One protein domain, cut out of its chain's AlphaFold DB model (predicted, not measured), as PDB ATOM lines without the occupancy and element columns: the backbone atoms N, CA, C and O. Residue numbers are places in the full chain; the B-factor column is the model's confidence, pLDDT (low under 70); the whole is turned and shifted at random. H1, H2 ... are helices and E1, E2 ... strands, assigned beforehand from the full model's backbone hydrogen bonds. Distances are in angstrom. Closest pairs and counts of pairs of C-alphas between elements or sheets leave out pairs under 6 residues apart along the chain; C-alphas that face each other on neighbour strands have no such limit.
ATOM      1  N   ALA A  35     -44.670  22.173   0.974       84.06
ATOM      2  CA  ALA A  35     -43.592  23.145   0.849       84.06
ATOM      3  C   ALA A  35     -43.852  24.055  -0.360       84.06
ATOM      4  O   ALA A  35     -44.316  23.579  -1.402       84.06
ATOM      5  N   ILE A  36     -43.501  25.337  -0.260       86.94
ATOM      6  CA  ILE A  36     -43.424  26.233  -1.421       86.94
ATOM      7  C   ILE A  36     -41.989  26.285  -1.922       86.94
ATOM      8  O   ILE A  36     -41.070  26.609  -1.175       86.94
ATOM      9  N   LEU A  37     -41.804  26.021  -3.212       87.94
ATOM     10  CA  LEU A  37     -40.532  26.198  -3.897       87.94
ATOM     11  C   LEU A  37     -40.732  27.260  -4.982       87.94
ATOM     12  O   LEU A  37     -41.508  27.060  -5.914       87.94
ATOM     13  N   HIS A  38     -40.078  28.409  -4.831       89.75
ATOM     14  CA  HIS A  38     -40.245  29.569  -5.705       89.75
ATOM     15  C   HIS A  38     -38.976  29.835  -6.524       89.75
ATOM     16  O   HIS A  38     -37.892  29.952  -5.949       89.75
ATOM     17  N   VAL A  39     -39.140  29.977  -7.844       91.44
ATOM     18  CA  VAL A  39     -38.089  30.365  -8.795       91.44
ATOM     19  C   VAL A  39     -38.464  31.664  -9.504       91.44
ATOM     20  O   VAL A  39     -39.489  31.728 -10.181       91.44
ATOM     21  N   ARG A  40     -37.578  32.656  -9.424       89.81
ATOM     22  CA  ARG A  40     -37.641  33.917 -10.161       89.81
ATOM     23  C   ARG A  40     -37.037  33.740 -11.548       89.81
ATOM     24  O   ARG A  40     -35.862  33.384 -11.684       89.81
ATOM     25  N   VAL A  41     -37.836  34.020 -12.567       93.75
ATOM     26  CA  VAL A  41     -37.482  33.912 -13.982       93.75
ATOM     27  C   VAL A  41     -37.430  35.301 -14.611       93.75
ATOM     28  O   VAL A  41     -38.312  36.130 -14.386       93.75
ATOM     29  N   ALA A  42     -36.391  35.560 -15.400       92.12
ATOM     30  CA  ALA A  42     -36.115  36.880 -15.952       92.12
ATOM     31  C   ALA A  42     -35.591  36.830 -17.395       92.12
ATOM     32  O   ALA A  42     -35.276  35.765 -17.934       92.12
ATOM     33  N   ASP A  43     -35.517  38.004 -18.014       93.25
ATOM     34  CA  ASP A  43     -35.209  38.180 -19.434       93.25
ATOM     35  C   ASP A  43     -34.083  39.196 -19.663       93.25
ATOM     36  O   ASP A  43     -32.946  38.798 -19.911       93.25
ATOM     37  N   TYR A  44     -34.372  40.497 -19.580       88.94
ATOM     38  CA  TYR A  44     -33.471  41.550 -20.056       88.94
ATOM     39  C   TYR A  44     -33.135  42.573 -18.973       88.94
ATOM     40  O   TYR A  44     -33.917  42.807 -18.054       88.94
ATOM     41  N   ARG A  45     -31.964  43.205 -19.069       82.81
ATOM     42  CA  ARG A  45     -31.563  44.280 -18.156       82.81
ATOM     43  C   ARG A  45     -32.386  45.545 -18.429       82.81
ATOM     44  O   ARG A  45     -32.465  45.978 -19.571       82.81
ATOM     45  N   THR A  46     -32.964  46.159 -17.397       67.19
ATOM     46  CA  THR A  46     -33.705  47.439 -17.503       67.19
ATOM     47  C   THR A  46     -32.950  48.626 -16.919       67.19
ATOM     48  O   THR A  46     -33.165  49.753 -17.351       67.19
ATOM     49  N   ALA A  47     -32.063  48.384 -15.952       53.97
ATOM     50  CA  ALA A  47     -31.208  49.389 -15.320       53.97
ATOM     51  C   ALA A  47     -29.889  48.746 -14.852       53.97
ATOM     52  O   ALA A  47     -29.713  47.530 -14.960       53.97
ATOM     53  N   GLY A  48     -28.960  49.542 -14.307       50.38
ATOM     54  CA  GLY A  48     -27.589  49.114 -13.980       50.38
ATOM     55  C   GLY A  48     -27.459  47.820 -13.157       50.38
ATOM     56  O   GLY A  48     -26.487  47.092 -13.340       50.38
ATOM     57  N   SER A  49     -28.447  47.502 -12.313       52.09
ATOM     58  CA  SER A  49     -28.537  46.248 -11.545       52.09
ATOM     59  C   SER A  49     -29.787  45.399 -11.846       52.09
ATOM     60  O   SER A  49     -29.725  44.176 -11.723       52.09
ATOM     61  N   VAL A  50     -30.889  46.004 -12.306       64.50
ATOM     62  CA  VAL A  50     -32.215  45.360 -12.420       64.50
ATOM     63  C   VAL A  50     -32.367  44.536 -13.706       64.50
ATOM     64  O   VAL A  50     -32.023  44.998 -14.796       64.50
ATOM     65  N   ILE A  51     -32.936  43.332 -13.580       81.25
ATOM     66  CA  ILE A  51     -33.326  42.456 -14.696       81.25
ATOM     67  C   ILE A  51     -34.851  42.288 -14.673       81.25
ATOM     68  O   ILE A  51     -35.416  41.908 -13.647       81.25
ATOM     69  N   ALA A  52     -35.512  42.568 -15.795       83.81
ATOM     70  CA  ALA A  52     -36.955  42.451 -15.959       83.81
ATOM     71  C   ALA A  52     -37.447  40.994 -15.868       83.81
ATOM     72  O   ALA A  52     -36.761  40.082 -16.348       83.81
ATOM     73  N   PRO A  53     -38.650  40.771 -15.309       90.81
ATOM     74  CA  PRO A  53     -39.252  39.448 -15.218       90.81
ATOM     75  C   PRO A  53     -39.626  38.872 -16.586       90.81
ATOM     76  O   PRO A  53     -39.876  39.606 -17.542       90.81
ATOM     77  N   LEU A  54     -39.725  37.541 -16.657       94.12
ATOM     78  CA  LEU A  54     -40.200  36.829 -17.843       94.12
ATOM     79  C   LEU A  54     -41.391  35.932 -17.509       94.12
ATOM     80  O   LEU A  54     -41.240  34.913 -16.834       94.12
ATOM     81  N   ALA A  55     -42.557  36.279 -18.048       93.94
ATOM     82  CA  ALA A  55     -43.780  35.489 -17.943       93.94
ATOM     83  C   ALA A  55     -43.821  34.326 -18.947       93.94
ATOM     84  O   ALA A  55     -43.278  34.415 -20.045       93.94
ATOM     85  N   GLY A  56     -44.546  33.257 -18.610       93.12
ATOM     86  CA  GLY A  56     -44.856  32.152 -19.523       93.12
ATOM     87  C   GLY A  56     -43.769  31.081 -19.673       93.12
ATOM     88  O   GLY A  56     -43.922  30.181 -20.500       93.12
ATOM     89  N   VAL A  57     -42.691  31.132 -18.888       95.81
ATOM     90  CA  VAL A  57     -41.695  30.051 -18.826       95.81
ATOM     91  C   VAL A  57     -42.243  28.900 -18.001       95.81
ATOM     92  O   VAL A  57     -42.721  29.109 -16.893       95.81
ATOM     93  N   THR A  58     -42.136  27.674 -18.513       94.75
ATOM     94  CA  THR A  58     -42.527  26.460 -17.788       94.75
ATOM     95  C   THR A  58     -41.296  25.783 -17.191       94.75
ATOM     96  O   THR A  58     -40.412  25.340 -17.928       94.75
ATOM     97  N   LEU A  59     -41.257  25.655 -15.864       93.69
ATOM     98  CA  LEU A  59     -40.232  24.904 -15.133       93.69
ATOM     99  C   LEU A  59     -40.816  23.597 -14.586       93.69
ATOM    100  O   LEU A  59     -42.007  23.523 -14.279       93.69
ATOM    101  N   GLY A  60     -39.974  22.573 -14.441       90.75
ATOM    102  CA  GLY A  60     -40.347  21.252 -13.937       90.75
ATOM    103  C   GLY A  60     -39.496  20.791 -12.756       90.75
ATOM    104  O   GLY A  60     -38.297  21.065 -12.723       90.75
ATOM    105  N   LEU A  61     -40.112  20.061 -11.818       89.88
ATOM    106  CA  LEU A  61     -39.431  19.368 -10.717       89.88
ATOM    107  C   LEU A  61     -39.288  17.872 -10.989       89.88
ATOM    108  O   LEU A  61     -40.266  17.192 -11.305       89.88
ATOM    109  N   PHE A  62     -38.084  17.360 -10.764       86.94
ATOM    110  CA  PHE A  62     -37.689  15.968 -10.965       86.94
ATOM    111  C   PHE A  62     -37.068  15.405  -9.679       86.94
ATOM    112  O   PHE A  62     -36.451  16.144  -8.915       86.94
ATOM    113  N   VAL A  63     -37.215  14.102  -9.425       81.38
ATOM    114  CA  VAL A  63     -36.520  13.433  -8.299       81.38
ATOM    115  C   VAL A  63     -35.082  13.078  -8.677       81.38
ATOM    116  O   VAL A  63     -34.162  13.323  -7.898       81.38
ATOM    117  N   ASP A  64     -34.890  12.556  -9.884       84.00
ATOM    118  CA  ASP A  64     -33.590  12.233 -10.464       84.00
ATOM    119  C   ASP A  64     -33.102  13.388 -11.352       84.00
ATOM    120  O   ASP A  64     -33.911  14.108 -11.937       84.00
ATOM    121  N   GLU A  65     -31.786  13.593 -11.455       85.31
ATOM    122  CA  GLU A  65     -31.207  14.744 -12.164       85.31
ATOM    123  C   GLU A  65     -31.519  14.687 -13.678       85.31
ATOM    124  O   GLU A  65     -30.932  13.868 -14.389       85.31
ATOM    125  N   PRO A  66     -32.375  15.575 -14.230       87.00
ATOM    126  CA  PRO A  66     -32.862  15.484 -15.613       87.00
ATOM    127  C   PRO A  66     -31.808  15.882 -16.656       87.00
ATOM    128  O   PRO A  66     -32.087  15.932 -17.848       87.00
ATOM    129  N   SER A  67     -30.576  16.160 -16.225       83.31
ATOM    130  CA  SER A  67     -29.442  16.561 -17.053       83.31
ATOM    131  C   SER A  67     -29.286  15.740 -18.336       83.31
ATOM    132  O   SER A  67     -28.987  16.305 -19.385       83.31
ATOM    133  N   ALA A  68     -29.500  14.421 -18.284       85.56
ATOM    134  CA  ALA A  68     -29.361  13.534 -19.441       85.56
ATOM    135  C   ALA A  68     -30.458  13.704 -20.514       85.56
ATOM    136  O   ALA A  68     -30.252  13.260 -21.644       85.56
ATOM    137  N   THR A  69     -31.587  14.339 -20.184       88.62
ATOM    138  CA  THR A  69     -32.743  14.529 -21.078       88.62
ATOM    139  C   THR A  69     -32.879  15.948 -21.628       88.62
ATOM    140  O   THR A  69     -33.843  16.245 -22.338       88.62
ATOM    141  N   ILE A  70     -31.931  16.829 -21.302       90.62
ATOM    142  CA  ILE A  70     -31.864  18.189 -21.834       90.62
ATOM    143  C   ILE A  70     -31.494  18.135 -23.315       90.62
ATOM    144  O   ILE A  70     -30.427  17.634 -23.680       90.62
ATOM    145  N   ASP A  71     -32.369  18.678 -24.161       91.25
ATOM    146  CA  ASP A  71     -32.118  18.819 -25.589       91.25
ATOM    147  C   ASP A  71     -30.927  19.756 -25.844       91.25
ATOM    148  O   ASP A  71     -30.876  20.885 -25.355       91.25
ATOM    149  N   SER A  72     -29.960  19.301 -26.641       85.75
ATOM    150  CA  SER A  72     -28.720  20.043 -26.892       85.75
ATOM    151  C   SER A  72     -28.904  21.294 -27.756       85.75
ATOM    152  O   SER A  72     -27.995  22.122 -27.806       85.75
ATOM    153  N   ASN A  73     -30.044  21.436 -28.444       85.75
ATOM    154  CA  ASN A  73     -30.383  22.664 -29.155       85.75
ATOM    155  C   ASN A  73     -31.137  23.609 -28.214       85.75
ATOM    156  O   ASN A  73     -30.519  24.516 -27.672       85.75
ATOM    157  N   SER A  74     -32.403  23.331 -27.923       88.75
ATOM    158  CA  SER A  74     -33.326  24.212 -27.190       88.75
ATOM    159  C   SER A  74     -33.069  24.359 -25.686       88.75
ATOM    160  O   SER A  74     -33.639  25.250 -25.052       88.75
ATOM    161  N   GLY A  75     -32.252  23.479 -25.098       91.06
ATOM    162  CA  GLY A  75     -31.931  23.461 -23.669       91.06
ATOM    163  C   GLY A  75     -33.082  23.062 -22.745       91.06
ATOM    164  O   GLY A  75     -32.935  23.160 -21.527       91.06
ATOM    165  N   PHE A  76     -34.215  22.607 -23.285       94.69
ATOM    166  CA  PHE A  76     -35.336  22.119 -22.486       94.69
ATOM    167  C   PHE A  76     -35.166  20.638 -22.122       94.69
ATOM    168  O   PHE A  76     -34.747  19.822 -22.944       94.69
ATOM    169  N   ALA A  77     -35.513  20.278 -20.887       92.00
ATOM    170  CA  ALA A  77     -35.548  18.898 -20.419       92.00
ATOM    171  C   ALA A  77     -36.800  18.178 -20.940       92.00
ATOM    172  O   ALA A  77     -37.920  18.655 -20.764       92.00
ATOM    173  N   VAL A  78     -36.618  16.995 -21.529       90.19
ATOM    174  CA  VAL A  78     -37.718  16.127 -21.977       90.19
ATOM    175  C   VAL A  78     -37.942  15.017 -20.940       90.19
ATOM    176  O   VAL A  78     -37.085  14.145 -20.813       90.19
ATOM    177  N   PRO A  79     -39.047  15.003 -20.172       86.06
ATOM    178  CA  PRO A  79     -39.285  13.959 -19.174       86.06
ATOM    179  C   PRO A  79     -39.345  12.557 -19.790       86.06
ATOM    180  O   PRO A  79     -39.999  12.348 -20.813       86.06
ATOM    181  N   ASP A  80     -38.713  11.584 -19.134       84.56
ATOM    182  CA  ASP A  80     -38.733  10.181 -19.549       84.56
ATOM    183  C   ASP A  80     -38.977   9.228 -18.361       84.56
ATOM    184  O   ASP A  80     -39.306   9.645 -17.250       84.56
ATOM    185  N   ALA A  81     -38.878   7.918 -18.599       80.31
ATOM    186  CA  ALA A  81     -39.125   6.904 -17.572       80.31
ATOM    187  C   ALA A  81     -38.014   6.794 -16.506       80.31
ATOM    188  O   ALA A  81     -38.239   6.153 -15.481       80.31
ATOM    189  N   ALA A  82     -36.830   7.365 -16.754       82.12
ATOM    190  CA  ALA A  82     -35.706   7.413 -15.819       82.12
ATOM    191  C   ALA A  82     -35.606   8.768 -15.093       82.12
ATOM    192  O   ALA A  82     -35.073   8.822 -13.992       82.12
ATOM    193  N   HIS A  83     -36.171   9.826 -15.680       85.50
ATOM    194  CA  HIS A  83     -36.233  11.183 -15.141       85.50
ATOM    195  C   HIS A  83     -37.703  11.648 -15.127       85.50
ATOM    196  O   HIS A  83     -38.101  12.521 -15.911       85.50
ATOM    197  N   PRO A  84     -38.555  11.028 -14.287       79.62
ATOM    198  CA  PRO A  84     -39.969  11.364 -14.218       79.62
ATOM    199  C   PRO A  84     -40.183  12.782 -13.677       79.62
ATOM    200  O   PRO A  84     -39.646  13.163 -12.636       79.62
ATOM    201  N   LEU A  85     -41.029  13.541 -14.374       83.12
ATOM    202  CA  LEU A  85     -41.512  14.857 -13.959       83.12
ATOM    203  C   LEU A  85     -42.591  14.710 -12.872       83.12
ATOM    204  O   LEU A  85     -43.527  13.926 -13.025       83.12
ATOM    205  N   PHE A  86     -42.473  15.478 -11.786       78.88
ATOM    206  CA  PHE A  86     -43.401  15.448 -10.647       78.88
ATOM    207  C   PHE A  86     -44.334  16.661 -10.591       78.88
ATOM    208  O   PHE A  86     -45.538  16.495 -10.399       78.88
ATOM    209  N   PHE A  87     -43.785  17.867 -10.756       82.94
ATOM    210  CA  PHE A  87     -44.515  19.134 -10.644       82.94
ATOM    211  C   PHE A  87     -44.072  20.104 -11.737       82.94
ATOM    212  O   PHE A  87     -42.943  20.021 -12.218       82.94
ATOM    213  N   THR A  88     -44.941  21.048 -12.090       85.69
ATOM    214  CA  THR A  88     -44.664  22.120 -13.054       85.69
ATOM    215  C   THR A  88     -45.197  23.444 -12.535       85.69
ATOM    216  O   THR A  88     -46.313  23.475 -12.022       85.69
ATOM    217  N   CYS A  89     -44.463  24.531 -12.750       88.00
ATOM    218  CA  CYS A  89     -44.984  25.891 -12.624       88.00
ATOM    219  C   CYS A  89     -44.818  26.624 -13.957       88.00
ATOM    220  O   CYS A  89     -43.980  26.250 -14.782       88.00
ATOM    221  N   VAL A  90     -45.627  27.662 -14.160       91.75
ATOM    222  CA  VAL A  90     -45.458  28.633 -15.244       91.75
ATOM    223  C   VAL A  90     -45.214  29.988 -14.592       91.75
ATOM    224  O   VAL A  90     -45.961  30.338 -13.680       91.75
ATOM    225  N   SER A  91     -44.186  30.721 -15.021       92.88
ATOM    226  CA  SER A  91     -43.899  32.051 -14.479       92.88
ATOM    227  C   SER A  91     -45.001  33.052 -14.831       92.88
ATOM    228  O   SER A  91     -45.521  33.064 -15.953       92.88
ATOM    229  N   ASP A  92     -45.366  33.894 -13.870       87.38
ATOM    230  CA  ASP A  92     -46.370  34.944 -14.041       87.38
ATOM    231  C   ASP A  92     -45.769  36.271 -14.556       87.38
ATOM    232  O   ASP A  92     -44.624  36.326 -15.006       87.38
ATOM    233  N   ALA A  93     -46.561  37.348 -14.531       85.38
ATOM    234  CA  ALA A  93     -46.136  38.679 -14.972       85.38
ATOM    235  C   ALA A  93     -44.989  39.278 -14.133       85.38
ATOM    236  O   ALA A  93     -44.204  40.060 -14.668       85.38
ATOM    237  N   ASP A  94     -44.865  38.876 -12.865       83.38
ATOM    238  CA  ASP A  94     -43.780  39.276 -11.964       83.38
ATOM    239  C   ASP A  94     -42.551  38.354 -12.118       83.38
ATOM    240  O   ASP A  94     -41.513  38.567 -11.481       83.38
ATOM    241  N   GLY A  95     -42.630  37.356 -13.008       89.06
ATOM    242  CA  GLY A  95     -41.585  36.374 -13.283       89.06
ATOM    243  C   GLY A  95     -41.547  35.239 -12.263       89.06
ATOM    244  O   GLY A  95     -40.585  34.471 -12.253       89.06
ATOM    245  N   ASP A  96     -42.559  35.117 -11.405       89.44
ATOM    246  CA  ASP A  96     -42.549  34.180 -10.289       89.44
ATOM    247  C   ASP A  96     -43.149  32.833 -10.703       89.44
ATOM    248  O   ASP A  96     -44.295  32.720 -11.136       89.44
ATOM    249  N   CYS A  97     -42.340  31.781 -10.588       91.44
ATOM    250  CA  CYS A  97     -42.723  30.402 -10.864       91.44
ATOM    251  C   CYS A  97     -42.797  29.651  -9.527       91.44
ATOM    252  O   CYS A  97     -41.772  29.348  -8.910       91.44
ATOM    253  N   VAL A  98     -44.019  29.397  -9.047       90.25
ATOM    254  CA  VAL A  98     -44.275  28.860  -7.700       90.25
ATOM    255  C   VAL A  98     -44.803  27.426  -7.763       90.25
ATOM    256  O   VAL A  98     -45.921  27.168  -8.217       90.25
ATOM    257  N   PHE A  99     -44.011  26.486  -7.251       88.50
ATOM    258  CA  PHE A  99     -44.443  25.114  -7.008       88.50
ATOM    259  C   PHE A  99     -45.025  24.988  -5.597       88.50
ATOM    260  O   PHE A  99     -44.399  25.419  -4.628       88.50
ATOM    261  N   GLN A 100     -46.168  24.312  -5.473       86.31
ATOM    262  CA  GLN A 100     -46.603  23.724  -4.205       86.31
ATOM    263  C   GLN A 100     -46.300  22.226  -4.227       86.31
ATOM    264  O   GLN A 100     -46.764  21.504  -5.110       86.31
ATOM    265  N   VAL A 101     -45.504  21.769  -3.263       85.44
ATOM    266  CA  VAL A 101     -44.989  20.399  -3.184       85.44
ATOM    267  C   VAL A 101     -45.510  19.751  -1.900       85.44
ATOM    268  O   VAL A 101     -44.966  20.031  -0.832       85.44
ATOM    269  N   PRO A 102     -46.540  18.886  -1.951       85.00
ATOM    270  CA  PRO A 102     -47.016  18.193  -0.759       85.00
ATOM    271  C   PRO A 102     -45.913  17.330  -0.133       85.00
ATOM    272  O   PRO A 102     -45.194  16.611  -0.839       85.00
ATOM    273  N   ILE A 103     -45.796  17.381   1.190       82.88
ATOM    274  CA  ILE A 103     -44.809  16.642   1.979       82.88
ATOM    275  C   ILE A 103     -45.522  15.523   2.739       82.88
ATOM    276  O   ILE A 103     -46.610  15.700   3.284       82.88
ATOM    277  N   ARG A 104     -44.935  14.323   2.743       80.19
ATOM    278  CA  ARG A 104     -45.545  13.130   3.350       80.19
ATOM    279  C   ARG A 104     -44.509  12.169   3.931       80.19
ATOM    280  O   ARG A 104     -43.307  12.368   3.796       80.19
ATOM    281  N   ALA A 105     -44.978  11.085   4.544       69.44
ATOM    282  CA  ALA A 105     -44.142   9.949   4.932       69.44
ATOM    283  C   ALA A 105     -44.052   8.894   3.807       69.44
ATOM    284  O   ALA A 105     -44.984   8.732   3.014       69.44
ATOM    285  N   GLY A 106     -42.958   8.124   3.768       65.25
ATOM    286  CA  GLY A 106     -42.755   7.018   2.817       65.25
ATOM    287  C   GLY A 106     -41.819   7.362   1.654       65.25
ATOM    288  O   GLY A 106     -40.907   8.162   1.812       65.25
ATOM    289  N   SER A 107     -42.001   6.727   0.491       62.75
ATOM    290  CA  SER A 107     -41.234   7.011  -0.738       62.75
ATOM    291  C   SER A 107     -41.889   8.118  -1.575       62.75
ATOM    292  O   SER A 107     -43.071   8.404  -1.397       62.75
ATOM    293  N   ALA A 108     -41.192   8.706  -2.550       62.50
ATOM    294  CA  ALA A 108     -41.845   9.561  -3.551       62.50
ATOM    295  C   ALA A 108     -42.830   8.742  -4.422       62.50
ATOM    296  O   ALA A 108     -42.603   7.553  -4.659       62.50
ATOM    297  N   VAL A 109     -43.928   9.355  -4.884       60.12
ATOM    298  CA  VAL A 109     -44.864   8.770  -5.870       60.12
ATOM    299  C   VAL A 109     -45.198   9.822  -6.924       60.12
ATOM    300  O   VAL A 109     -45.701  10.887  -6.590       60.12
ATOM    301  N   ALA A 110     -44.929   9.508  -8.191       58.19
ATOM    302  CA  ALA A 110     -45.156  10.419  -9.309       58.19
ATOM    303  C   ALA A 110     -46.650  10.598  -9.650       58.19
ATOM    304  O   ALA A 110     -47.468   9.676  -9.532       58.19
ATOM    305  N   GLY A 111     -47.001  11.790 -10.138       53.97
ATOM    306  CA  GLY A 111     -48.337  12.120 -10.637       53.97
ATOM    307  C   GLY A 111     -48.607  11.522 -12.021       53.97
ATOM    308  O   GLY A 111     -48.422  12.188 -13.028       53.97
ATOM    309  N   ALA A 112     -49.084  10.276 -12.075       39.50
ATOM    310  CA  ALA A 112     -49.272   9.506 -13.314       39.50
ATOM    311  C   ALA A 112     -50.381   9.972 -14.297       39.50
ATOM    312  O   ALA A 112     -50.583   9.303 -15.304       39.50
ATOM    313  N   ASP A 113     -51.095  11.069 -14.029       45.16
ATOM    314  CA  ASP A 113     -52.157  11.598 -14.906       45.16
ATOM    315  C   ASP A 113     -52.148  13.128 -14.855       45.16
ATOM    316  O   ASP A 113     -52.781  13.732 -13.988       45.16
ATOM    317  N   GLN A 114     -51.412  13.757 -15.769       44.09
ATOM    318  CA  GLN A 114     -51.444  15.202 -15.964       44.09
ATOM    319  C   GLN A 114     -51.629  15.501 -17.455       44.09
ATOM    320  O   GLN A 114     -50.855  15.046 -18.297       44.09
ATOM    321  N   VAL A 115     -52.679  16.254 -17.777       37.47
ATOM    322  CA  VAL A 115     -53.009  16.707 -19.135       37.47
ATOM    323  C   VAL A 115     -52.933  18.230 -19.135       37.47
ATOM    324  O   VAL A 115     -53.421  18.865 -18.204       37.47
ATOM    325  N   ALA A 116     -52.321  18.812 -20.165       33.47
ATOM    326  CA  ALA A 116     -52.108  20.255 -20.254       33.47
ATOM    327  C   ALA A 116     -53.424  21.071 -20.187       33.47
ATOM    328  O   ALA A 116     -54.422  20.644 -20.777       33.47
ATOM    329  N   PRO A 117     -53.422  22.278 -19.581       42.00
ATOM    330  CA  PRO A 117     -52.308  22.913 -18.871       42.00
ATOM    331  C   PRO A 117     -52.168  22.372 -17.437       42.00
ATOM    332  O   PRO A 117     -53.140  22.261 -16.694       42.00
ATOM    333  N   PHE A 118     -50.937  22.024 -17.076       46.69
ATOM    334  CA  PHE A 118     -50.580  21.287 -15.866       46.69
ATOM    335  C   PHE A 118     -50.738  22.167 -14.613       46.69
ATOM    336  O   PHE A 118     -50.163  23.251 -14.549       46.69
ATOM    337  N   ALA A 119     -51.503  21.706 -13.619       44.50
ATOM    338  CA  ALA A 119     -51.758  22.441 -12.377       44.50
ATOM    339  C   ALA A 119     -50.974  21.855 -11.189       44.50
ATOM    340  O   ALA A 119     -50.737  20.645 -11.135       44.50
ATOM    341  N   ASN A 120     -50.625  22.707 -10.214       54.16
ATOM    342  CA  ASN A 120     -50.044  22.281  -8.936       54.16
ATOM    343  C   ASN A 120     -50.921  21.187  -8.301       54.16
ATOM    344  O   ASN A 120     -52.128  21.351  -8.121       54.16
ATOM    345  N   ASN A 121     -50.307  20.046  -7.995       52.53
ATOM    346  CA  ASN A 121     -51.009  18.878  -7.488       52.53
ATOM    347  C   ASN A 121     -51.164  18.975  -5.966       52.53
ATOM    348  O   ASN A 121     -50.235  18.648  -5.231       52.53
ATOM    349  N   THR A 122     -52.344  19.389  -5.509       56.44
ATOM    350  CA  THR A 122     -52.671  19.571  -4.085       56.44
ATOM    351  C   THR A 122     -53.052  18.277  -3.353       56.44
ATOM    352  O   THR A 122     -53.422  18.328  -2.187       56.44
ATOM    353  N   ASP A 123     -52.966  17.103  -3.996       62.97
ATOM    354  CA  ASP A 123     -53.229  15.807  -3.356       62.97
ATOM    355  C   ASP A 123     -52.064  15.396  -2.424       62.97
ATOM    356  O   ASP A 123     -50.991  15.020  -2.922       62.97
ATOM    357  N   PRO A 124     -52.253  15.362  -1.085       62.47
ATOM    358  CA  PRO A 124     -51.189  15.000  -0.145       62.47
ATOM    359  C   PRO A 124     -50.678  13.566  -0.338       62.47
ATOM    360  O   PRO A 124     -49.552  13.230   0.034       62.47
ATOM    361  N   SER A 125     -51.474  12.694  -0.966       62.47
ATOM    362  CA  SER A 125     -51.079  11.318  -1.265       62.47
ATOM    363  C   SER A 125     -50.089  11.203  -2.430       62.47
ATOM    364  O   SER A 125     -49.525  10.126  -2.631       62.47
ATOM    365  N   ARG A 126     -49.816  12.291  -3.164       67.38
ATOM    366  CA  ARG A 126     -48.945  12.324  -4.356       67.38
ATOM    367  C   ARG A 126     -47.724  13.244  -4.177       67.38
ATOM    368  O   ARG A 126     -47.138  13.705  -5.152       67.38
ATOM    369  N   GLY A 127     -47.362  13.493  -2.919       74.75
ATOM    370  CA  GLY A 127     -46.196  14.265  -2.493       74.75
ATOM    371  C   GLY A 127     -44.885  13.479  -2.364       74.75
ATOM    372  O   GLY A 127     -44.795  12.281  -2.665       74.75
ATOM    373  N   VAL A 128     -43.864  14.160  -1.842       81.81
ATOM    374  CA  VAL A 128     -42.514  13.618  -1.605       81.81
ATOM    375  C   VAL A 128     -42.224  13.420  -0.108       81.81
ATOM    376  O   VAL A 128     -42.845  14.082   0.723       81.81
ATOM    377  N   PRO A 129     -41.306  12.507   0.270       80.81
ATOM    378  CA  PRO A 129     -40.852  12.383   1.651       80.81
ATOM    379  C   PRO A 129     -40.312  13.703   2.217       80.81
ATOM    380  O   PRO A 129     -39.625  14.441   1.507       80.81
ATOM    381  N   GLN A 130     -40.537  13.974   3.502       83.00
ATOM    382  CA  GLN A 130     -39.854  15.073   4.196       83.00
ATOM    383  C   GLN A 130     -38.326  14.937   4.074       83.00
ATOM    384  O   GLN A 130     -37.773  13.844   4.186       83.00
ATOM    385  N   GLY A 131     -37.646  16.052   3.803       76.25
ATOM    386  CA  GLY A 131     -36.213  16.101   3.515       76.25
ATOM    387  C   GLY A 131     -35.831  15.734   2.074       76.25
ATOM    388  O   GLY A 131     -34.646  15.780   1.742       76.25
ATOM    389  N   THR A 132     -36.792  15.403   1.198       80.62
ATOM    390  CA  THR A 132     -36.511  15.178  -0.232       80.62
ATOM    391  C   THR A 132     -35.953  16.440  -0.874       80.62
ATOM    392  O   THR A 132     -36.394  17.550  -0.580       80.62
ATOM    393  N   ARG A 133     -35.004  16.255  -1.790       85.12
ATOM    394  CA  ARG A 133     -34.519  17.290  -2.699       85.12
ATOM    395  C   ARG A 133     -35.033  17.001  -4.098       85.12
ATOM    396  O   ARG A 133     -35.073  15.840  -4.495       85.12
ATOM    397  N   LEU A 134     -35.397  18.046  -4.825       86.50
ATOM    398  CA  LEU A 134     -35.875  17.964  -6.200       86.50
ATOM    399  C   LEU A 134     -34.964  18.779  -7.114       86.50
ATOM    400  O   LEU A 134     -34.430  19.808  -6.710       86.50
ATOM    401  N   TYR A 135     -34.788  18.319  -8.344       88.69
ATOM    402  CA  TYR A 135     -34.063  19.034  -9.384       88.69
ATOM    403  C   TYR A 135     -35.031  19.876 -10.207       88.69
ATOM    404  O   TYR A 135     -36.056  19.376 -10.665       88.69
ATOM    405  N   VAL A 136     -34.691  21.144 -10.411       90.88
ATOM    406  CA  VAL A 136     -35.421  22.081 -11.267       90.88
ATOM    407  C   VAL A 136     -34.747  22.130 -12.626       90.88
ATOM    408  O   VAL A 136     -33.543  22.377 -12.697       90.88
ATOM    409  N   ALA A 137     -35.525  21.964 -13.691       91.56
ATOM    410  CA  ALA A 137     -35.073  22.202 -15.058       91.56
ATOM    411  C   ALA A 137     -36.158  22.892 -15.897       91.56
ATOM    412  O   ALA A 137     -37.354  22.800 -15.608       91.56
ATOM    413  N   SER A 138     -35.731  23.582 -16.953       94.31
ATOM    414  CA  SER A 138     -36.614  24.262 -17.903       94.31
ATOM    415  C   SER A 138     -37.313  23.258 -18.823       94.31
ATOM    416  O   SER A 138     -36.653  22.395 -19.394       94.31
ATOM    417  N   LEU A 139     -38.630  23.386 -19.007       93.38
ATOM    418  CA  LEU A 139     -39.427  22.524 -19.896       93.38
ATOM    419  C   LEU A 139     -39.878  23.236 -21.177       93.38
ATOM    420  O   LEU A 139     -39.981  22.606 -22.225       93.38
ATOM    421  N   ALA A 140     -40.186  24.530 -21.082       94.75
ATOM    422  CA  ALA A 140     -40.583  25.373 -22.206       94.75
ATOM    423  C   ALA A 140     -40.408  26.858 -21.856       94.75
ATOM    424  O   ALA A 140     -40.348  27.226 -20.683       94.75
ATOM    425  N   ALA A 141     -40.393  27.715 -22.873       95.56
ATOM    426  CA  ALA A 141     -40.422  29.170 -22.745       95.56
ATOM    427  C   ALA A 141     -41.410  29.770 -23.769       95.56
ATOM    428  O   ALA A 141     -41.871  29.044 -24.660       95.56
ATOM    429  N   PRO A 142     -41.757  31.068 -23.674       95.81
ATOM    430  CA  PRO A 142     -42.526  31.750 -24.711       95.81
ATOM    431  C   PRO A 142     -41.836  31.687 -26.081       95.81
ATOM    432  O   PRO A 142     -40.625  31.488 -26.185       95.81
ATOM    433  N   ALA A 143     -42.603  31.902 -27.153       94.31
ATOM    434  CA  ALA A 143     -42.038  31.988 -28.497       94.31
ATOM    435  C   ALA A 143     -40.970  33.096 -28.572       94.31
ATOM    436  O   ALA A 143     -41.182  34.197 -28.066       94.31
ATOM    437  N   GLY A 144     -39.833  32.794 -29.205       94.00
ATOM    438  CA  GLY A 144     -38.672  33.688 -29.245       94.00
ATOM    439  C   GLY A 144     -37.671  33.500 -28.098       94.00
ATOM    440  O   GLY A 144     -36.731  34.283 -28.017       94.00
ATOM    441  N   TYR A 145     -37.824  32.475 -27.248       96.44
ATOM    442  CA  TYR A 145     -36.874  32.145 -26.179       96.44
ATOM    443  C   TYR A 145     -36.413  30.687 -26.217       96.44
ATOM    444  O   TYR A 145     -37.163  29.791 -26.603       96.44
ATOM    445  N   PHE A 146     -35.196  30.453 -25.726       95.31
ATOM    446  CA  PHE A 146     -34.618  29.130 -25.495       95.31
ATOM    447  C   PHE A 146     -33.872  29.081 -24.151       95.31
ATOM    448  O   PHE A 146     -33.532  30.112 -23.561       95.31
ATOM    449  N   ALA A 147     -33.623  27.873 -23.647       93.25
ATOM    450  CA  ALA A 147     -32.771  27.641 -22.485       93.25
ATOM    451  C   ALA A 147     -31.354  27.250 -22.935       93.25
ATOM    452  O   ALA A 147     -31.162  26.683 -24.010       93.25
ATOM    453  N   ASN A 148     -30.337  27.515 -22.114       90.56
ATOM    454  CA  ASN A 148     -28.985  27.034 -22.404       90.56
ATOM    455  C   ASN A 148     -28.795  25.633 -21.801       90.56
ATOM    456  O   ASN A 148     -29.003  25.467 -20.599       90.56
ATOM    457  N   PRO A 149     -28.420  24.613 -22.599       86.62
ATOM    458  CA  PRO A 149     -28.291  23.239 -22.106       86.62
ATOM    459  C   PRO A 149     -27.102  23.067 -21.148       86.62
ATOM    460  O   PRO A 149     -27.141  22.251 -20.224       86.62
ATOM    461  N   PHE A 150     -26.050  23.853 -21.376       86.56
ATOM    462  CA  PHE A 150     -24.803  23.858 -20.630       86.56
ATOM    463  C   PHE A 150     -24.273  25.281 -20.505       86.56
ATOM    464  O   PHE A 150     -24.562  26.133 -21.343       86.56
ATOM    465  N   TRP A 151     -23.420  25.480 -19.506       89.56
ATOM    466  CA  TRP A 151     -22.555  26.637 -19.357       89.56
ATOM    467  C   TRP A 151     -21.142  26.190 -18.991       89.56
ATOM    468  O   TRP A 151     -20.944  25.358 -18.100       89.56
ATOM    469  N   GLN A 152     -20.144  26.747 -19.675       90.25
ATOM    470  CA  GLN A 152     -18.743  26.589 -19.310       90.25
ATOM    471  C   GLN A 152     -18.443  27.481 -18.105       90.25
ATOM    472  O   GLN A 152     -18.657  28.691 -18.138       90.25
ATOM    473  N   THR A 153     -17.914  26.872 -17.047       89.50
ATOM    474  CA  THR A 153     -17.530  27.537 -15.797       89.50
ATOM    475  C   THR A 153     -16.062  27.277 -15.477       89.50
ATOM    476  O   THR A 153     -15.508  26.238 -15.855       89.50
ATOM    477  N   GLY A 154     -15.426  28.166 -14.716       87.81
ATOM    478  CA  GLY A 154     -14.049  27.993 -14.246       87.81
ATOM    479  C   GLY A 154     -13.312  29.317 -14.012       87.81
ATOM    480  O   GLY A 154     -13.879  30.380 -14.245       87.81
ATOM    481  N   PRO A 155     -12.061  29.279 -13.527       86.12
ATOM    482  CA  PRO A 155     -11.289  30.487 -13.244       86.12
ATOM    483  C   PRO A 155     -10.768  31.147 -14.529       86.12
ATOM    484  O   PRO A 155     -10.486  30.459 -15.508       86.12
ATOM    485  N   LEU A 156     -10.522  32.462 -14.467       83.75
ATOM    486  CA  LEU A 156      -9.868  33.268 -15.516       83.75
ATOM    487  C   LEU A 156      -8.534  32.658 -15.988       83.75
ATOM    488  O   LEU A 156      -8.175  32.761 -17.156       83.75
ATOM    489  N   SER A 157      -7.818  31.995 -15.073       82.31
ATOM    490  CA  SER A 157      -6.567  31.278 -15.336       82.31
ATOM    491  C   SER A 157      -6.721  29.791 -14.978       82.31
ATOM    492  O   SER A 157      -6.416  29.403 -13.844       82.31
ATOM    493  N   PRO A 158      -7.199  28.941 -15.909       83.75
ATOM    494  CA  PRO A 158      -7.405  27.513 -15.675       83.75
ATOM    495  C   PRO A 158      -6.123  26.766 -15.308       83.75
ATOM    496  O   PRO A 158      -5.044  27.030 -15.838       83.75
ATOM    497  N   SER A 159      -6.252  25.767 -14.436       83.62
ATOM    498  CA  SER A 159      -5.154  24.867 -14.065       83.62
ATOM    499  C   SER A 159      -5.591  23.404 -14.131       83.62
ATOM    500  O   SER A 159      -6.774  23.100 -14.246       83.62
ATOM    501  N   THR A 160      -4.654  22.463 -14.012       83.38
ATOM    502  CA  THR A 160      -4.994  21.029 -13.928       83.38
ATOM    503  C   THR A 160      -5.774  20.660 -12.661       83.38
ATOM    504  O   THR A 160      -6.438  19.628 -12.653       83.38
ATOM    505  N   ALA A 161      -5.700  21.482 -11.608       82.38
ATOM    506  CA  ALA A 161      -6.462  21.307 -10.371       82.38
ATOM    507  C   ALA A 161      -7.831  22.011 -10.407       82.38
ATOM    508  O   ALA A 161      -8.741  21.598  -9.693       82.38
ATOM    509  N   ASP A 162      -7.983  23.046 -11.239       83.94
ATOM    510  CA  ASP A 162      -9.239  23.772 -11.445       83.94
ATOM    511  C   ASP A 162      -9.397  24.162 -12.933       83.94
ATOM    512  O   ASP A 162      -9.049  25.279 -13.329       83.94
ATOM    513  N   PRO A 163      -9.832  23.219 -13.793       85.69
ATOM    514  CA  PRO A 163      -9.985  23.443 -15.231       85.69
ATOM    515  C   PRO A 163     -11.312  24.141 -15.563       85.69
ATOM    516  O   PRO A 163     -12.207  24.237 -14.723       85.69
ATOM    517  N   LEU A 164     -11.496  24.573 -16.812       86.50
ATOM    518  CA  LEU A 164     -12.835  24.918 -17.305       86.50
ATOM    519  C   LEU A 164     -13.674  23.631 -17.448       86.50
ATOM    520  O   LEU A 164     -13.160  22.635 -17.958       86.50
ATOM    521  N   ILE A 165     -14.939  23.640 -17.013       85.88
ATOM    522  CA  ILE A 165     -15.864  22.495 -17.143       85.88
ATOM    523  C   ILE A 165     -17.255  22.964 -17.588       85.88
ATOM    524  O   ILE A 165     -17.713  24.027 -17.170       85.88
ATOM    525  N   GLU A 166     -17.937  22.147 -18.389       86.88
ATOM    526  CA  GLU A 166     -19.371  22.291 -18.673       86.88
ATOM    527  C   GLU A 166     -20.192  21.867 -17.444       86.88
ATOM    528  O   GLU A 166     -19.981  20.782 -16.899       86.88
ATOM    529  N   LEU A 167     -21.142  22.704 -17.029       85.56
ATOM    530  CA  LEU A 167     -22.182  22.393 -16.045       85.56
ATOM    531  C   LEU A 167     -23.562  22.623 -16.664       85.56
ATOM    532  O   LEU A 167     -23.705  23.441 -17.569       85.56
ATOM    533  N   ARG A 168     -24.579  21.893 -16.202       83.88
ATOM    534  CA  ARG A 168     -25.939  21.967 -16.765       83.88
ATOM    535  C   ARG A 168     -26.768  23.020 -16.044       83.88
ATOM    536  O   ARG A 168     -26.585  23.228 -14.848       83.88
ATOM    537  N   HIS A 169     -27.712  23.633 -16.751       77.81
ATOM    538  CA  HIS A 169     -28.627  24.642 -16.208       77.81
ATOM    539  C   HIS A 169     -29.768  23.978 -15.401       77.81
ATOM    540  O   HIS A 169     -30.935  23.989 -15.791       77.81
ATOM    541  N   VAL A 170     -29.385  23.313 -14.305       84.38
ATOM    542  CA  VAL A 170     -30.237  22.526 -13.398       84.38
ATOM    543  C   VAL A 170     -29.851  22.864 -11.958       84.38
ATOM    544  O   VAL A 170     -28.665  22.900 -11.632       84.38
ATOM    545  N   TRP A 171     -30.834  23.055 -11.078       84.69
ATOM    546  CA  TRP A 171     -30.605  23.362  -9.657       84.69
ATOM    547  C   TRP A 171     -31.249  22.312  -8.768       84.69
ATOM    548  O   TRP A 171     -32.393  21.928  -9.001       84.69
ATOM    549  N   GLN A 172     -30.548  21.876  -7.723       85.00
ATOM    550  CA  GLN A 172     -31.136  21.022  -6.695       85.00
ATOM    551  C   GLN A 172     -31.718  21.891  -5.572       85.00
ATOM    552  O   GLN A 172     -31.041  22.774  -5.043       85.00
ATOM    553  N   SER A 173     -32.963  21.625  -5.183       83.25
ATOM    554  CA  SER A 173     -33.622  22.304  -4.068       83.25
ATOM    555  C   SER A 173     -32.913  22.023  -2.733       83.25
ATOM    556  O   SER A 173     -32.244  20.988  -2.570       83.25
ATOM    557  N   PRO A 174     -33.125  22.879  -1.719       81.94
ATOM    558  CA  PRO A 174     -32.933  22.504  -0.320       81.94
ATOM    559  C   PRO A 174     -33.742  21.240   0.050       81.94
ATOM    560  O   PRO A 174     -34.661  20.862  -0.689       81.94
ATOM    561  N   PRO A 175     -33.440  20.575   1.182       81.62
ATOM    562  CA  PRO A 175     -34.291  19.514   1.718       81.62
ATOM    563  C   PRO A 175     -35.658  20.108   2.067       81.62
ATOM    564  O   PRO A 175     -35.735  21.003   2.911       81.62
ATOM    565  N   LEU A 176     -36.716  19.633   1.412       81.12
ATOM    566  CA  LEU A 176     -38.058  20.194   1.551       81.12
ATOM    567  C   LEU A 176     -38.722  19.722   2.851       81.12
ATOM    568  O   LEU A 176     -38.795  18.523   3.132       81.12
ATOM    569  N   VAL A 177     -39.212  20.674   3.640       82.12
ATOM    570  CA  VAL A 177     -39.928  20.465   4.905       82.12
ATOM    571  C   VAL A 177     -41.351  21.002   4.754       82.12
ATOM    572  O   VAL A 177     -41.567  21.967   4.022       82.12
ATOM    573  N   ALA A 178     -42.315  20.348   5.404       80.25
ATOM    574  CA  ALA A 178     -43.703  20.795   5.419       80.25
ATOM    575  C   ALA A 178     -43.824  22.219   5.985       80.25
ATOM    576  O   ALA A 178     -43.014  22.633   6.814       80.25
ATOM    577  N   ASP A 179     -44.828  22.951   5.508       79.56
ATOM    578  CA  ASP A 179     -45.222  24.279   5.975       79.56
ATOM    579  C   ASP A 179     -44.125  25.360   5.837       79.56
ATOM    580  O   ASP A 179     -44.199  26.429   6.442       79.56
ATOM    581  N   ARG A 180     -43.128  25.121   4.966       81.31
ATOM    582  CA  ARG A 180     -42.005  26.033   4.692       81.31
ATOM    583  C   ARG A 180     -41.953  26.515   3.238       81.31
ATOM    584  O   ARG A 180     -42.140  25.740   2.298       81.31
ATOM    585  N   SER A 181     -41.615  27.792   3.060       81.12
ATOM    586  CA  SER A 181     -41.287  28.400   1.762       81.12
ATOM    587  C   SER A 181     -39.773  28.460   1.533       81.12
ATOM    588  O   SER A 181     -39.006  28.646   2.477       81.12
ATOM    589  N   TYR A 182     -39.359  28.331   0.271       81.62
ATOM    590  CA  TYR A 182     -37.975  28.455  -0.189       81.62
ATOM    591  C   TYR A 182     -37.929  29.380  -1.413       81.62
ATOM    592  O   TYR A 182     -38.416  29.035  -2.496       81.62
ATOM    593  N   ILE A 183     -37.351  30.565  -1.249       82.12
ATOM    594  CA  ILE A 183     -37.400  31.676  -2.203       82.12
ATOM    595  C   ILE A 183     -36.065  31.795  -2.947       82.12
ATOM    596  O   ILE A 183     -35.015  32.001  -2.334       82.12
ATOM    597  N   SER A 184     -36.080  31.687  -4.279       82.06
ATOM    598  CA  SER A 184     -34.884  31.953  -5.088       82.06
ATOM    599  C   SER A 184     -34.470  33.420  -4.957       82.06
ATOM    600  O   SER A 184     -35.312  34.303  -5.137       82.06
ATOM    601  N   GLY A 185     -33.202  33.687  -4.649       71.31
ATOM    602  CA  GLY A 185     -32.775  35.025  -4.217       71.31
ATOM    603  C   GLY A 185     -32.421  35.092  -2.733       71.31
ATOM    604  O   GLY A 185     -31.674  35.977  -2.330       71.31
ATOM    605  N   THR A 186     -32.928  34.160  -1.922       67.44
ATOM    606  CA  THR A 186     -32.809  34.217  -0.456       67.44
ATOM    607  C   THR A 186     -32.420  32.861   0.125       67.44
ATOM    608  O   THR A 186     -31.335  32.736   0.681       67.44
ATOM    609  N   ASP A 187     -33.248  31.831  -0.061       66.94
ATOM    610  CA  ASP A 187     -33.025  30.501   0.528       66.94
ATOM    611  C   ASP A 187     -32.260  29.546  -0.402       66.94
ATOM    612  O   ASP A 187     -31.738  28.521   0.039       66.94
ATOM    613  N   TRP A 188     -32.251  29.832  -1.709       74.00
ATOM    614  CA  TRP A 188     -31.627  28.997  -2.739       74.00
ATOM    615  C   TRP A 188     -31.413  29.758  -4.063       74.00
ATOM    616  O   TRP A 188     -31.812  30.914  -4.215       74.00
ATOM    617  N   ILE A 189     -30.737  29.117  -5.026       75.94
ATOM    618  CA  ILE A 189     -30.288  29.666  -6.331       75.94
ATOM    619  C   ILE A 189     -29.274  30.838  -6.226       75.94
ATOM    620  O   ILE A 189     -28.500  31.032  -7.156       75.94
ATOM    621  N   THR A 190     -29.163  31.569  -5.113       66.88
ATOM    622  CA  THR A 190     -28.117  32.595  -4.885       66.88
ATOM    623  C   THR A 190     -26.770  32.012  -4.480       66.88
ATOM    624  O   THR A 190     -25.769  32.196  -5.179       66.88
ATOM    625  N   ASP A 191     -26.751  31.305  -3.351       55.59
ATOM    626  CA  ASP A 191     -25.567  30.672  -2.779       55.59
ATOM    627  C   ASP A 191     -25.829  29.159  -2.628       55.59
ATOM    628  O   ASP A 191     -26.847  28.764  -2.049       55.59
ATOM    629  N   PRO A 192     -24.992  28.273  -3.197       48.94
ATOM    630  CA  PRO A 192     -25.254  26.838  -3.245       48.94
ATOM    631  C   PRO A 192     -24.919  26.076  -1.957       48.94
ATOM    632  O   PRO A 192     -24.499  24.912  -2.008       48.94
ATOM    633  N   GLY A 193     -25.189  26.691  -0.803       39.91
ATOM    634  CA  GLY A 193     -25.258  26.023   0.491       39.91
ATOM    635  C   GLY A 193     -26.097  24.745   0.397       39.91
ATOM    636  O   GLY A 193     -27.319  24.777   0.278       39.91
ATOM    637  N   LEU A 194     -25.417  23.596   0.452       43.72
ATOM    638  CA  LEU A 194     -25.987  22.247   0.383       43.72
ATOM    639  C   LEU A 194     -26.557  21.783  -0.987       43.72
ATOM    640  O   LEU A 194     -27.330  20.828  -0.990       43.72
ATOM    641  N   GLN A 195     -26.221  22.373  -2.144       48.59
ATOM    642  CA  GLN A 195     -26.868  22.029  -3.439       48.59
ATOM    643  C   GLN A 195     -26.452  20.700  -4.124       48.59
ATOM    644  O   GLN A 195     -26.884  20.451  -5.246       48.59
ATOM    645  N   THR A 196     -25.642  19.824  -3.513       47.09
ATOM    646  CA  THR A 196     -25.454  18.450  -4.039       47.09
ATOM    647  C   THR A 196     -25.421  17.400  -2.932       47.09
ATOM    648  O   THR A 196     -24.585  17.445  -2.029       47.09
ATOM    649  N   ALA A 197     -26.327  16.425  -3.022       46.09
ATOM    650  CA  ALA A 197     -26.319  15.198  -2.233       46.09
ATOM    651  C   ALA A 197     -26.447  13.980  -3.178       46.09
ATOM    652  O   ALA A 197     -27.520  13.792  -3.750       46.09
ATOM    653  N   PRO A 198     -25.397  13.146  -3.352       53.19
ATOM    654  CA  PRO A 198     -24.061  13.261  -2.760       53.19
ATOM    655  C   PRO A 198     -23.296  14.495  -3.264       53.19
ATOM    656  O   PRO A 198     -23.560  14.991  -4.356       53.19
ATOM    657  N   ALA A 199     -22.332  14.970  -2.473       55.41
ATOM    658  CA  ALA A 199     -21.503  16.116  -2.837       55.41
ATOM    659  C   ALA A 199     -20.738  15.864  -4.148       55.41
ATOM    660  O   ALA A 199     -20.114  14.812  -4.319       55.41
ATOM    661  N   HIS A 200     -20.765  16.836  -5.064       62.84
ATOM    662  CA  HIS A 200     -20.074  16.724  -6.347       62.84
ATOM    663  C   HIS A 200     -18.554  16.570  -6.161       62.84
ATOM    664  O   HIS A 200     -17.932  17.272  -5.367       62.84
ATOM    665  N   ALA A 201     -17.916  15.701  -6.951       64.31
ATOM    666  CA  ALA A 201     -16.490  15.370  -6.822       64.31
ATOM    667  C   ALA A 201     -15.508  16.498  -7.232       64.31
ATOM    668  O   ALA A 201     -14.298  16.276  -7.268       64.31
ATOM    669  N   ASN A 202     -16.008  17.694  -7.556       68.50
ATOM    670  CA  ASN A 202     -15.194  18.868  -7.877       68.50
ATOM    671  C   ASN A 202     -15.201  19.810  -6.659       68.50
ATOM    672  O   ASN A 202     -16.280  20.281  -6.296       68.50
ATOM    673  N   PRO A 203     -14.040  20.122  -6.049       66.62
ATOM    674  CA  PRO A 203     -13.975  20.927  -4.827       66.62
ATOM    675  C   PRO A 203     -14.490  22.366  -5.000       66.62
ATOM    676  O   PRO A 203     -14.852  22.993  -4.013       66.62
ATOM    677  N   ASN A 204     -14.566  22.873  -6.235       74.75
ATOM    678  CA  ASN A 204     -15.056  24.213  -6.565       74.75
ATOM    679  C   ASN A 204     -16.467  24.202  -7.187       74.75
ATOM    680  O   ASN A 204     -16.880  25.198  -7.782       74.75
ATOM    681  N   TYR A 205     -17.212  23.090  -7.100       76.19
ATOM    682  CA  TYR A 205     -18.540  22.964  -7.721       76.19
ATOM    683  C   TYR A 205     -19.520  24.053  -7.265       76.19
ATOM    684  O   TYR A 205     -20.161  24.690  -8.096       76.19
ATOM    685  N   THR A 206     -19.578  24.319  -5.958       74.56
ATOM    686  CA  THR A 206     -20.394  25.391  -5.369       74.56
ATOM    687  C   THR A 206     -20.047  26.753  -5.970       74.56
ATOM    688  O   THR A 206     -20.926  27.439  -6.480       74.56
ATOM    689  N   ARG A 207     -18.761  27.119  -6.037       78.94
ATOM    690  CA  ARG A 207     -18.331  28.381  -6.666       78.94
ATOM    691  C   ARG A 207     -18.811  28.503  -8.116       78.94
ATOM    692  O   ARG A 207     -19.224  29.584  -8.514       78.94
ATOM    693  N   ARG A 208     -18.779  27.416  -8.894       84.88
ATOM    694  CA  ARG A 208     -19.146  27.398 -10.325       84.88
ATOM    695  C   ARG A 208     -20.629  27.655 -10.592       84.88
ATOM    696  O   ARG A 208     -20.948  28.350 -11.552       84.88
ATOM    697  N   ILE A 209     -21.520  27.111  -9.762       80.62
ATOM    698  CA  ILE A 209     -22.978  27.266  -9.933       80.62
ATOM    699  C   ILE A 209     -23.565  28.469  -9.185       80.62
ATOM    700  O   ILE A 209     -24.772  28.695  -9.256       80.62
ATOM    701  N   ALA A 210     -22.743  29.245  -8.469       80.50
ATOM    702  CA  ALA A 210     -23.202  30.457  -7.800       80.50
ATOM    703  C   ALA A 210     -23.854  31.412  -8.818       80.50
ATOM    704  O   ALA A 210     -23.283  31.709  -9.871       80.50
ATOM    705  N   SER A 211     -25.064  31.872  -8.500       81.12
ATOM    706  CA  SER A 211     -25.949  32.648  -9.378       81.12
ATOM    707  C   SER A 211     -26.496  33.866  -8.622       81.12
ATOM    708  O   SER A 211     -26.260  34.018  -7.426       81.12
ATOM    709  N   SER A 212     -27.157  34.792  -9.311       74.50
ATOM    710  CA  SER A 212     -27.817  35.967  -8.725       74.50
ATOM    711  C   SER A 212     -29.178  35.649  -8.081       74.50
ATOM    712  O   SER A 212     -29.888  36.568  -7.690       74.50
ATOM    713  N   GLY A 213     -29.566  34.370  -7.977       79.94
ATOM    714  CA  GLY A 213     -30.893  33.970  -7.484       79.94
ATOM    715  C   GLY A 213     -31.995  33.994  -8.539       79.94
ATOM    716  O   GLY A 213     -33.158  33.794  -8.203       79.94
ATOM    717  N   VAL A 214     -31.632  34.245  -9.797       84.50
ATOM    718  CA  VAL A 214     -32.550  34.470 -10.915       84.50
ATOM    719  C   VAL A 214     -32.166  33.560 -12.075       84.50
ATOM    720  O   VAL A 214     -30.984  33.435 -12.407       84.50
ATOM    721  N   VAL A 215     -33.163  32.938 -12.703       90.69
ATOM    722  CA  VAL A 215     -32.987  32.129 -13.913       90.69
ATOM    723  C   VAL A 215     -33.299  32.991 -15.132       90.69
ATOM    724  O   VAL A 215     -34.452  33.347 -15.369       90.69
ATOM    725  N   VAL A 216     -32.268  33.340 -15.902       92.25
ATOM    726  CA  VAL A 216     -32.399  34.172 -17.108       92.25
ATOM    727  C   VAL A 216     -32.469  33.277 -18.350       92.25
ATOM    728  O   VAL A 216     -31.699  32.322 -18.469       92.25
ATOM    729  N   PHE A 217     -33.393  33.564 -19.268       95.38
ATOM    730  CA  PHE A 217     -33.563  32.819 -20.525       95.38
ATOM    731  C   PHE A 217     -32.997  33.587 -21.714       95.38
ATOM    732  O   PHE A 217     -33.043  34.811 -21.740       95.38
ATOM    733  N   SER A 218     -32.490  32.887 -22.728       96.06
ATOM    734  CA  SER A 218     -31.964  33.541 -23.926       96.06
ATOM    735  C   SER A 218     -33.078  33.884 -24.902       96.06
ATOM    736  O   SER A 218     -33.822  33.001 -25.329       96.06
ATOM    737  N   ARG A 219     -33.148  35.153 -25.316       95.69
ATOM    738  CA  ARG A 219     -33.907  35.552 -26.506       95.69
ATOM    739  C   ARG A 219     -33.229  35.016 -27.763       95.69
ATOM    740  O   ARG A 219     -32.003  35.093 -27.881       95.69
TER     741      ARG A 219
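Overview. This is residues 35 to 219 of the 1142 residues of the protein "VWA domain-containing protein" of Microbacterium ulmi (UniProt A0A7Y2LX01). With little regular structure, this is a sandwich, two strongly twisted sheets face to face: E1, E2, E5, E9, E10 and E4, E3, E6. The hairpin E7 and E8 reaches to one end. Mostly strand, with 65 of 185 printed residues in ten named strands and two helices, it is compact: radius of gyration of the C-alphas 16.4 A, spans 51, 36 and 30 A.

Along the chain. E1, residues 35-45, is 30.9 A long from C-alpha 35 at (-43.592, 23.145, 0.849). Next come E2 51-53, E3 58-62, H1 66-69, E4 85-90, E5 96-104, E6 135-140, E7 150-155, E8 165-168, E9 181-183, H2 205-209 and E10 214-216, ending at C-alpha 216, (-32.399, 34.172, -17.108).

Arrangement. E5 is on one side of E1, antiparallel, with N 37 and O 99 within hydrogen-bond range at 3.0 A; E9 is on the other. H2's O i to N i+4 pair is within range; H1 is too short.

Size, cuts and confidence. The printed part has no cut. The link E5 to E6 is long, with 30 residues; 43 printed residues are under 70 in pLDDT, among them residues 105 to 126 of this link.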